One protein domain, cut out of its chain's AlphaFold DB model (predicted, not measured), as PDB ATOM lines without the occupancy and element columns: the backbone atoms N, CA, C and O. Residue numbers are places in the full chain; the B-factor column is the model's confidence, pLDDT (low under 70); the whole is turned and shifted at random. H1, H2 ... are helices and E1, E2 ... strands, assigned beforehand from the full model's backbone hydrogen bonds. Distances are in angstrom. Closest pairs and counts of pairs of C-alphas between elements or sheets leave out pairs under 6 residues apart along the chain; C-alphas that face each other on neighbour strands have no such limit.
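AT A GLANCE: This is residues 2 to 75 of the 126 residues of an uncharacterized protein of Rhodobacteraceae bacterium PD-2 (UniProt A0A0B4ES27). A small antiparallel sheet of three strands has the long helix H1 packed along one face, while a second long helix, H3, reaches away from the sheet and makes much of the length. A long loop, residues 38 to 53, and the short helix H2 join E3 to H3. The printed part has 74 residues, with three named helices and three named strands in the order E1 E2 H1 E3 H2 H3; the sheet runs E2 E1 E3, and the class is mixed. It is compact, with a radius of gyration of the C-alphas of 11.4 A and spans of 33 by 23 by 21 A.

HOW THE PARTS SIT: E1, residues 2 to 6, and E2, residues 9 to 13, form an antiparallel hairpin, with N 11 and O 4 2.8 A apart. E3, residues 35 to 37, is antiparallel to E1, with N 5 and O 36 2.9 A apart. H1, residues 16 to 29, is on the sheet at a height of 8.7 A, in two layers, helix over sheet; it runs along the strands, at 4 degrees to E1 on the local plane. E2, H1 and E3 make a split strand-helix-strand unit, with E1 between the two same-way strands, and a right-handed crossover. H2, residues 54 to 58, only grazes the sheet and touches H1, the closest C-alphas being Cys 20 and Cys 55, 5.4 A apart. H3, residues 60 to 73, is not on the sheet; its residues 62 to 63 only just touch H2, only at the corner, with 3 pairs of C-alphas within 8 A, the closest being Leu 57 and Asn 63, 5.0 A apart. Every O i to N i+4 pair is within hydrogen-bond range in H1 and H3; H2 has 0 of 1, but 2 of 2 O i to N i+3 pairs.

IN THESE COORDINATES: E1 begins at C-alpha 2 (252.136, 28.439, 109.902) and H3 ends at C-alpha 73 (228.877, 22.983, 101.274). From first to last C-alpha, H1 measures 19.8 A and H3 20.1 A.

THE WHOLE: The C-alphas of Lys 18 and His 75, the two farthest apart, are 34.4 A apart. The printed part has no cut, the link from E3 to H2 is long, and no printed residue has a pLDDT under 70.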
ATOM      1  N   TRP A   2     251.577  29.738 110.260       98.06
ATOM      2  CA  TRP A   2     252.136  28.439 109.902       98.06
ATOM      3  C   TRP A   2     251.877  27.470 111.046       98.06
ATOM      4  O   TRP A   2     252.667  27.386 111.986       98.06
ATOM      5  N   THR A   3     250.712  26.837 111.010       98.31
ATOM      6  CA  THR A   3     250.201  25.999 112.094       98.31
ATOM      7  C   THR A   3     249.765  24.642 111.576       98.31
ATOM      8  O   THR A   3     249.227  24.538 110.473       98.31
ATOM      9  N   LEU A   4     249.981  23.622 112.398       98.75
ATOM     10  CA  LEU A   4     249.501  22.262 112.195       98.75
ATOM     11  C   LEU A   4     248.778  21.814 113.466       98.75
ATOM     12  O   LEU A   4     249.167  22.216 114.562       98.75
ATOM     13  N   ASN A   5     247.782  20.954 113.324       98.38
ATOM     14  CA  ASN A   5     247.343  20.080 114.402       98.38
ATOM     15  C   ASN A   5     247.725  18.653 114.018       98.38
ATOM     16  O   ASN A   5     247.352  18.195 112.941       98.38
ATOM     17  N   VAL A   6     248.496  17.974 114.864       98.44
ATOM     18  CA  VAL A   6     248.906  16.587 114.645       98.44
ATOM     19  C   VAL A   6     248.343  15.757 115.782       98.44
ATOM     20  O   VAL A   6     248.754  15.888 116.932       98.44
ATOM     21  N   ALA A   7     247.369  14.910 115.468       97.00
ATOM     22  CA  ALA A   7     246.753  13.984 116.406       97.00
ATOM     23  C   ALA A   7     246.153  14.643 117.667       97.00
ATOM     24  O   ALA A   7     246.013  13.964 118.684       97.00
ATOM     25  N   GLY A   8     245.749  15.916 117.587       96.25
ATOM     26  CA  GLY A   8     245.230  16.717 118.698       96.25
ATOM     27  C   GLY A   8     246.243  17.714 119.274       96.25
ATOM     28  O   GLY A   8     245.855  18.574 120.063       96.25
ATOM     29  N   VAL A   9     247.516  17.637 118.875       98.12
ATOM     30  CA  VAL A   9     248.597  18.485 119.388       98.12
ATOM     31  C   VAL A   9     248.846  19.662 118.436       98.12
ATOM     32  O   VAL A   9     249.148  19.445 117.259       98.12
ATOM     33  N   PRO A  10     248.725  20.921 118.898       98.00
ATOM     34  CA  PRO A  10     248.990  22.084 118.064       98.00
ATOM     35  C   PRO A  10     250.497  22.345 117.922       98.00
ATOM     36  O   PRO A  10     251.237  22.381 118.903       98.00
ATOM     37  N   HIS A  11     250.936  22.633 116.699       98.50
ATOM     38  CA  HIS A  11     252.300  23.047 116.374       98.50
ATOM     39  C   HIS A  11     252.284  24.384 115.634       98.50
ATOM     40  O   HIS A  11     251.466  24.606 114.739       98.50
ATOM     41  N   ARG A  12     253.222  25.276 115.971       98.31
ATOM     42  CA  ARG A  12     253.390  26.578 115.316       98.31
ATOM     43  C   ARG A  12     254.832  26.764 114.873       98.31
ATOM     44  O   ARG A  12     255.763  26.481 115.619       98.31
ATOM     45  N   PHE A  13     255.003  27.288 113.668       98.50
ATOM     46  CA  PHE A  13     256.304  27.450 113.032       98.50
ATOM     47  C   PHE A  13     256.568  28.914 112.679       98.50
ATOM     48  O   PHE A  13     255.647  29.701 112.453       98.50
ATOM     49  N   SER A  14     257.849  29.274 112.597       97.81
ATOM     50  CA  SER A  14     258.286  30.631 112.241       97.81
ATOM     51  C   SER A  14     258.213  30.926 110.741       97.81
ATOM     52  O   SER A  14     258.103  32.084 110.359       97.81
ATOM     53  N   SER A  15     258.217  29.906 109.877       98.25
ATOM     54  CA  SER A  15     258.134  30.084 108.422       98.25
ATOM     55  C   SER A  15     257.317  28.983 107.747       98.25
ATOM     56  O   SER A  15     257.161  27.887 108.292       98.25
ATOM     57  N   ARG A  16     256.835  29.266 106.528       98.12
ATOM     58  CA  ARG A  16     256.152  28.282 105.676       98.12
ATOM     59  C   ARG A  16     257.041  27.066 105.413       98.12
ATOM     60  O   ARG A  16     256.566  25.942 105.507       98.12
ATOM     61  N   ALA A  17     258.332  27.285 105.151       98.56
ATOM     62  CA  ALA A  17     259.296  26.210 104.920       98.56
ATOM     63  C   ALA A  17     259.422  25.275 106.136       98.56
ATOM     64  O   ALA A  17     259.313  24.062 105.987       98.56
ATOM     65  N   LYS A  18     259.552  25.832 107.351       98.75
ATOM     66  CA  LYS A  18     259.605  25.034 108.588       98.75
ATOM     67  C   LYS A  18     258.305  24.274 108.845       98.75
ATOM     68  O   LYS A  18     258.360  23.124 109.264       98.75
ATOM     69  N   ALA A  19     257.152  24.883 108.566       98.69
ATOM     70  CA  ALA A  19     255.874  24.181 108.666       98.69
ATOM     71  C   ALA A  19     255.729  23.068 107.627       98.69
ATOM     72  O   ALA A  19     255.187  22.025 107.962       98.69
ATOM     73  N   CYS A  20     256.226  23.249 106.401       98.69
ATOM     74  CA  CYS A  20     256.191  22.194 105.389       98.69
ATOM     75  C   CYS A  20     257.092  21.016 105.782       98.69
ATOM     76  O   CYS A  20     256.653  19.874 105.708       98.69
ATOM     77  N   ALA A  21     258.297  21.279 106.301       98.69
ATOM     78  CA  ALA A  21     259.164  20.231 106.844       98.69
ATOM     79  C   ALA A  21     258.514  19.507 108.042       98.69
ATOM     80  O   ALA A  21     258.498  18.279 108.098       98.69
ATOM     81  N   GLY A  22     257.918  20.261 108.974       98.62
ATOM     82  CA  GLY A  22     257.168  19.696 110.099       98.62
ATOM     83  C   GLY A  22     255.957  18.874 109.655       98.62
ATOM     84  O   GLY A  22     255.690  17.820 110.223       98.62
ATOM     85  N   LEU A  23     255.264  19.314 108.605       98.69
ATOM     86  CA  LEU A  23     254.142  18.596 108.017       98.69
ATOM     87  C   LEU A  23     254.596  17.287 107.371       98.69
ATOM     88  O   LEU A  23     253.998  16.252 107.632       98.69
ATOM     89  N   GLN A  24     255.668  17.305 106.578       98.50
ATOM     90  CA  GLN A  24     256.229  16.086 105.994       98.50
ATOM     91  C   GLN A  24     256.584  15.070 107.080       98.50
ATOM     92  O   GLN A  24     256.203  13.911 106.963       98.50
ATOM     93  N   LYS A  25     257.226  15.510 108.172       98.44
ATOM     94  CA  LYS A  25     257.496  14.654 109.334       98.44
ATOM     95  C   LYS A  25     256.208  14.093 109.950       98.44
ATOM     96  O   LYS A  25     256.114  12.889 110.153       98.44
ATOM     97  N   ALA A  26     255.202  14.934 110.189       98.31
ATOM     98  CA  ALA A  26     253.930  14.498 110.764       98.31
ATOM     99  C   ALA A  26     253.216  13.437 109.906       98.31
ATOM    100  O   ALA A  26     252.592  12.531 110.451       98.31
ATOM    101  N   LEU A  27     253.333  13.523 108.577       97.81
ATOM    102  CA  LEU A  27     252.759  12.543 107.648       97.81
ATOM    103  C   LEU A  27     253.456  11.175 107.689       97.81
ATOM    104  O   LEU A  27     252.845  10.182 107.308       97.81
ATOM    105  N   TRP A  28     254.698  11.105 108.175       97.06
ATOM    106  CA  TRP A  28     255.368   9.832 108.460       97.06
ATOM    107  C   TRP A  28     254.922   9.214 109.790       97.06
ATOM    108  O   TRP A  28     254.947   7.998 109.942       97.06
ATOM    109  N   GLU A  29     254.527  10.044 110.755       96.19
ATOM    110  CA  GLU A  29     254.264   9.628 112.139       96.19
ATOM    111  C   GLU A  29     252.778   9.361 112.423       96.19
ATOM    112  O   GLU A  29     252.446   8.664 113.383       96.19
ATOM    113  N   ALA A  30     251.869   9.910 111.612       97.12
ATOM    114  CA  ALA A  30     250.434   9.826 111.845       97.12
ATOM    115  C   ALA A  30     249.625   9.643 110.548       97.12
ATOM    116  O   ALA A  30     249.985  10.179 109.499       97.12
ATOM    117  N   PRO A  31     248.461   8.963 110.615       98.00
ATOM    118  CA  PRO A  31     247.509   8.940 109.510       98.00
ATOM    119  C   PRO A  31     247.102  10.353 109.080       98.00
ATOM    120  O   PRO A  31     246.861  11.218 109.923       98.00
ATOM    121  N   HIS A  32     246.917  10.568 107.776       98.06
ATOM    122  CA  HIS A  32     246.555  11.881 107.221       98.06
ATOM    123  C   HIS A  32     245.244  12.432 107.809       98.06
ATOM    124  O   HIS A  32     245.091  13.638 107.977       98.06
ATOM    125  N   THR A  33     244.303  11.556 108.175       97.75
ATOM    126  CA  THR A  33     243.036  11.915 108.841       97.75
ATOM    127  C   THR A  33     243.220  12.508 110.237       97.75
ATOM    128  O   THR A  33     242.268  13.038 110.806       97.75
ATOM    129  N   ARG A  34     244.428  12.439 110.802       98.06
ATOM    130  CA  ARG A  34     244.796  13.029 112.091       98.06
ATOM    131  C   ARG A  34     245.647  14.291 111.951       98.06
ATOM    132  O   ARG A  34     246.214  14.721 112.950       98.06
ATOM    133  N   VAL A  35     245.770  14.858 110.753       98.69
ATOM    134  CA  VAL A  35     246.582  16.054 110.512       98.69
ATOM    135  C   VAL A  35     245.725  17.155 109.899       98.69
ATOM    136  O   VAL A  35     245.158  16.972 108.821       98.69
ATOM    137  N   ASP A  36     245.688  18.311 110.561       98.56
ATOM    138  CA  ASP A  36     245.018  19.521 110.083       98.56
ATOM    139  C   ASP A  36     246.038  20.630 109.802       98.56
ATOM    140  O   ASP A  36     246.998  20.818 110.556       98.56
ATOM    141  N   VAL A  37     245.839  21.393 108.724       98.69
ATOM    142  CA  VAL A  37     246.839  22.353 108.225       98.69
ATOM    143  C   VAL A  37     246.275  23.765 108.095       98.69
ATOM    144  O   VAL A  37     245.172  23.970 107.586       98.69
ATOM    145  N   GLY A  38     247.080  24.755 108.489       98.19
ATOM    146  CA  GLY A  38     246.869  26.166 108.161       98.19
ATOM    147  C   GLY A  38     245.732  26.836 108.934       98.19
ATOM    148  O   GLY A  38     245.250  26.314 109.932       98.19
ATOM    149  N   LEU A  39     245.325  28.031 108.502       97.12
ATOM    150  CA  LEU A  39     244.381  28.887 109.238       97.12
ATOM    151  C   LEU A  39     243.009  28.248 109.469       97.12
ATOM    152  O   LEU A  39     242.486  28.309 110.578       97.12
ATOM    153  N   GLY A  40     242.448  27.629 108.437       97.44
ATOM    154  CA  GLY A  40     241.178  26.914 108.479       97.44
ATOM    155  C   GLY A  40     241.272  25.529 109.113       97.44
ATOM    156  O   GLY A  40     240.237  24.910 109.326       97.44
ATOM    157  N   GLN A  41     242.482  25.048 109.436       97.81
ATOM    158  CA  GLN A  41     242.710  23.699 109.969       97.81
ATOM    159  C   GLN A  41     242.077  22.631 109.057       97.81
ATOM    160  O   GLN A  41     241.243  21.835 109.477       97.81
ATOM    161  N   ILE A  42     242.467  22.642 107.780       98.44
ATOM    162  CA  ILE A  42     241.964  21.699 106.773       98.44
ATOM    163  C   ILE A  42     242.559  20.314 107.026       98.44
ATOM    164  O   ILE A  42     243.782  20.163 107.009       98.44
ATOM    165  N   ASN A  43     241.698  19.314 107.220       98.31
ATOM    166  CA  ASN A  43     242.115  17.935 107.457       98.31
ATOM    167  C   ASN A  43     242.640  17.258 106.184       98.31
ATOM    168  O   ASN A  43     241.943  17.205 105.167       98.31
ATOM    169  N   LEU A  44     243.839  16.679 106.248       98.19
ATOM    170  CA  LEU A  44     244.507  16.096 105.079       98.19
ATOM    171  C   LEU A  44     243.907  14.769 104.615       98.19
ATOM    172  O   LEU A  44     243.975  14.426 103.437       98.19
ATOM    173  N   GLY A  45     243.324  13.994 105.522       97.69
ATOM    174  CA  GLY A  45     242.669  12.748 105.144       97.69
ATOM    175  C   GLY A  45     241.345  13.013 104.438       97.69
ATOM    176  O   GLY A  45     241.131  12.562 103.316       97.69
ATOM    177  N   TYR A  46     240.467  13.783 105.080       97.25
ATOM    178  CA  TYR A  46     239.100  13.979 104.594       97.25
ATOM    179  C   TYR A  46     239.005  14.908 103.377       97.25
ATOM    180  O   TYR A  46     238.108  14.740 102.556       97.25
ATOM    181  N   GLN A  47     239.929  15.861 103.223       97.81
ATOM    182  CA  GLN A  47     239.867  16.879 102.165       97.81
ATOM    183  C   GLN A  47     240.912  16.675 101.058       97.81
ATOM    184  O   GLN A  47     241.220  17.612 100.318       97.81
ATOM    185  N   LYS A  48     241.459  15.458 100.902       97.69
ATOM    186  CA  LYS A  48     242.556  15.168  99.953       97.69
ATOM    187  C   LYS A  48     242.273  15.594  98.504       97.69
ATOM    188  O   LYS A  48     243.212  15.913  97.773       97.69
ATOM    189  N   HIS A  49     241.004  15.603  98.100       98.00
ATOM    190  CA  HIS A  49     240.547  15.967  96.758       98.00
ATOM    191  C   HIS A  49     240.619  17.479  96.459       98.00
ATOM    192  O   HIS A  49     240.502  17.863  95.302       98.00
ATOM    193  N   ARG A  50     240.844  18.342  97.463       97.88
ATOM    194  CA  ARG A  50     240.840  19.813  97.301       97.88
ATOM    195  C   ARG A  50     242.207  20.442  97.070       97.88
ATOM    196  O   ARG A  50     242.318  21.638  96.799       97.88
ATOM    197  N   TYR A  51     243.277  19.669  97.215       97.62
ATOM    198  CA  TYR A  51     244.632  20.187  97.088       97.62
ATOM    199  C   TYR A  51     245.556  19.196  96.371       97.62
ATOM    200  O   TYR A  51     245.452  17.981  96.585       97.62
ATOM    201  N   PRO A  52     246.499  19.696  95.554       97.00
ATOM    202  CA  PRO A  52     247.466  18.841  94.885       97.00
ATOM    203  C   PRO A  52     248.480  18.291  95.891       97.00
ATOM    204  O   PRO A  52     248.555  17.073  96.065       97.00
ATOM    205  N   GLN A  53     249.183  19.170  96.617       97.38
ATOM    206  CA  GLN A  53     250.203  18.792  97.598       97.38
ATOM    207  C   GLN A  53     249.858  19.294  99.010       97.38
ATOM    208  O   GLN A  53     249.348  20.406  99.158       97.38
ATOM    209  N   PRO A  54     250.145  18.529 100.085       97.81
ATOM    210  CA  PRO A  54     249.809  18.936 101.455       97.81
ATOM    211  C   PRO A  54     250.360  20.312 101.858       97.81
ATOM    212  O   PRO A  54     249.668  21.090 102.512       97.81
ATOM    213  N   CYS A  55     251.581  20.658 101.433       98.31
ATOM    214  CA  CYS A  55     252.184  21.955 101.754       98.31
ATOM    215  C   CYS A  55     251.526  23.147 101.035       98.31
ATOM    216  O   CYS A  55     251.778  24.294 101.414       98.31
ATOM    217  N   ASP A  56     250.660  22.924 100.043       98.12
ATOM    218  CA  ASP A  56     249.891  24.001  99.406       98.12
ATOM    219  C   ASP A  56     248.853  24.584 100.368       98.12
ATOM    220  O   ASP A  56     248.539  25.768 100.300       98.12
ATOM    221  N   LEU A  57     248.389  23.790 101.338       98.38
ATOM    222  CA  LEU A  57     247.500  24.253 102.405       98.38
ATOM    223  C   LEU A  57     248.198  25.158 103.425       98.38
ATOM    224  O   LEU A  57     247.532  25.725 104.289       98.38
ATOM    225  N   LEU A  58     249.522  25.310 103.344       98.50
ATOM    226  CA  LEU A  58     250.244  26.334 104.092       98.50
ATOM    227  C   LEU A  58     250.230  27.686 103.376       98.50
ATOM    228  O   LEU A  58     250.784  28.624 103.923       98.50
ATOM    229  N   ASP A  59     249.653  27.828 102.181       98.06
ATOM    230  CA  ASP A  59     249.315  29.155 101.663       98.06
ATOM    231  C   ASP A  59     248.049  29.680 102.378       98.06
ATOM    232  O   ASP A  59     247.021  28.999 102.350       98.06
ATOM    233  N   PRO A  60     248.083  30.854 103.044       97.44
ATOM    234  CA  PRO A  60     246.951  31.334 103.837       97.44
ATOM    235  C   PRO A  60     245.678  31.550 103.018       97.44
ATOM    236  O   PRO A  60     244.591  31.232 103.497       97.44
ATOM    237  N   TYR A  61     245.807  32.087 101.805       98.00
ATOM    238  CA  TYR A  61     244.663  32.434 100.968       98.00
ATOM    239  C   TYR A  61     244.032  31.183 100.378       98.00
ATOM    240  O   TYR A  61     242.818  31.012 100.465       98.00
ATOM    241  N   ARG A  62     244.851  30.259  99.870       98.12
ATOM    242  CA  ARG A  62     244.379  28.962  99.380       98.12
ATOM    243  C   ARG A  62     243.684  28.167 100.482       98.12
ATOM    244  O   ARG A  62     242.635  27.576 100.248       98.12
ATOM    245  N   ASN A  63     244.254  28.166 101.685       98.62
ATOM    246  CA  ASN A  63     243.680  27.470 102.830       98.62
ATOM    247  C   ASN A  63     242.304  28.036 103.216       98.62
ATOM    248  O   ASN A  63     241.361  27.272 103.402       98.62
ATOM    249  N   LEU A  64     242.181  29.365 103.288       98.44
ATOM    250  CA  LEU A  64     240.913  30.026 103.600       98.44
ATOM    251  C   LEU A  64     239.875  29.876 102.483       98.44
ATOM    252  O   LEU A  64     238.699  29.716 102.795       98.44
ATOM    253  N   ALA A  65     240.286  29.876 101.212       98.62
ATOM    254  CA  ALA A  65     239.389  29.613 100.089       98.62
ATOM    255  C   ALA A  65     238.767  28.212 100.196       98.62
ATOM    256  O   ALA A  65     237.546  28.079 100.194       98.62
ATOM    257  N   ILE A  66     239.594  27.187 100.427       98.62
ATOM    258  CA  ILE A  66     239.125  25.811 100.653       98.62
ATOM    259  C   ILE A  66     238.222  25.729 101.894       98.62
ATOM    260  O   ILE A  66     237.187  25.068 101.862       98.62
ATOM    261  N   ALA A  67     238.575  26.409 102.989       98.44
ATOM    262  CA  ALA A  67     237.738  26.439 104.189       98.44
ATOM    263  C   ALA A  67     236.354  27.049 103.909       98.44
ATOM    264  O   ALA A  67     235.345  26.525 104.380       98.44
ATOM    265  N   ALA A  68     236.300  28.133 103.130       98.31
ATOM    266  CA  ALA A  68     235.061  28.795 102.744       98.31
ATOM    267  C   ALA A  68     234.187  27.914 101.837       98.31
ATOM    268  O   ALA A  68     232.974  27.873 102.034       98.31
ATOM    269  N   GLU A  69     234.786  27.178 100.897       98.56
ATOM    270  CA  GLU A  69     234.078  26.188 100.075       98.56
ATOM    271  C   GLU A  69     233.443  25.098 100.942       98.56
ATOM    272  O   GLU A  69     232.244  24.854 100.842       98.56
ATOM    273  N   ILE A  70     234.208  24.500 101.861       98.06
ATOM    274  CA  ILE A  70     233.681  23.467 102.764       98.06
ATOM    275  C   ILE A  70     232.564  24.053 103.639       98.06
ATOM    276  O   ILE A  70     231.524  23.426 103.804       98.06
ATOM    277  N   LEU A  71     232.738  25.261 104.188       97.38
ATOM    278  CA  LEU A  71     231.694  25.934 104.970       97.38
ATOM    279  C   LEU A  71     230.414  26.151 104.159       97.38
ATOM    280  O   LEU A  71     229.327  25.928 104.687       97.38
ATOM    281  N   ARG A  72     230.541  26.567 102.895       97.56
ATOM    282  CA  ARG A  72     229.412  26.728 101.972       97.56
ATOM    283  C   ARG A  72     228.711  25.398 101.717       97.56
ATOM    284  O   ARG A  72     227.493  25.363 101.760       97.56
ATOM    285  N   GLU A  73     229.450  24.320 101.490       97.00
ATOM    286  CA  GLU A  73     228.877  22.983 101.274       97.00
ATOM    287  C   GLU A  73     228.190  22.417 102.515       97.00
ATOM    288  O   GLU A  73     227.267  21.616 102.411       97.00
ATOM    289  N   GLN A  74     228.642  22.815 103.705       96.25
ATOM    290  CA  GLN A  74     227.969  22.471 104.952       96.25
ATOM    291  C   GLN A  74     226.763  23.369 105.243       96.25
ATOM    292  O   GLN A  74     226.099  23.123 106.253       96.25
ATOM    293  N   HIS A  75     226.502  24.397 104.427       97.19
ATOM    294  CA  HIS A  75     225.402  25.339 104.605       97.19
ATOM    295  C   HIS A  75     224.177  24.942 103.768       97.19
ATOM    296  O   HIS A  75     224.287  24.643 102.583       97.19
TER     297      HIS A  75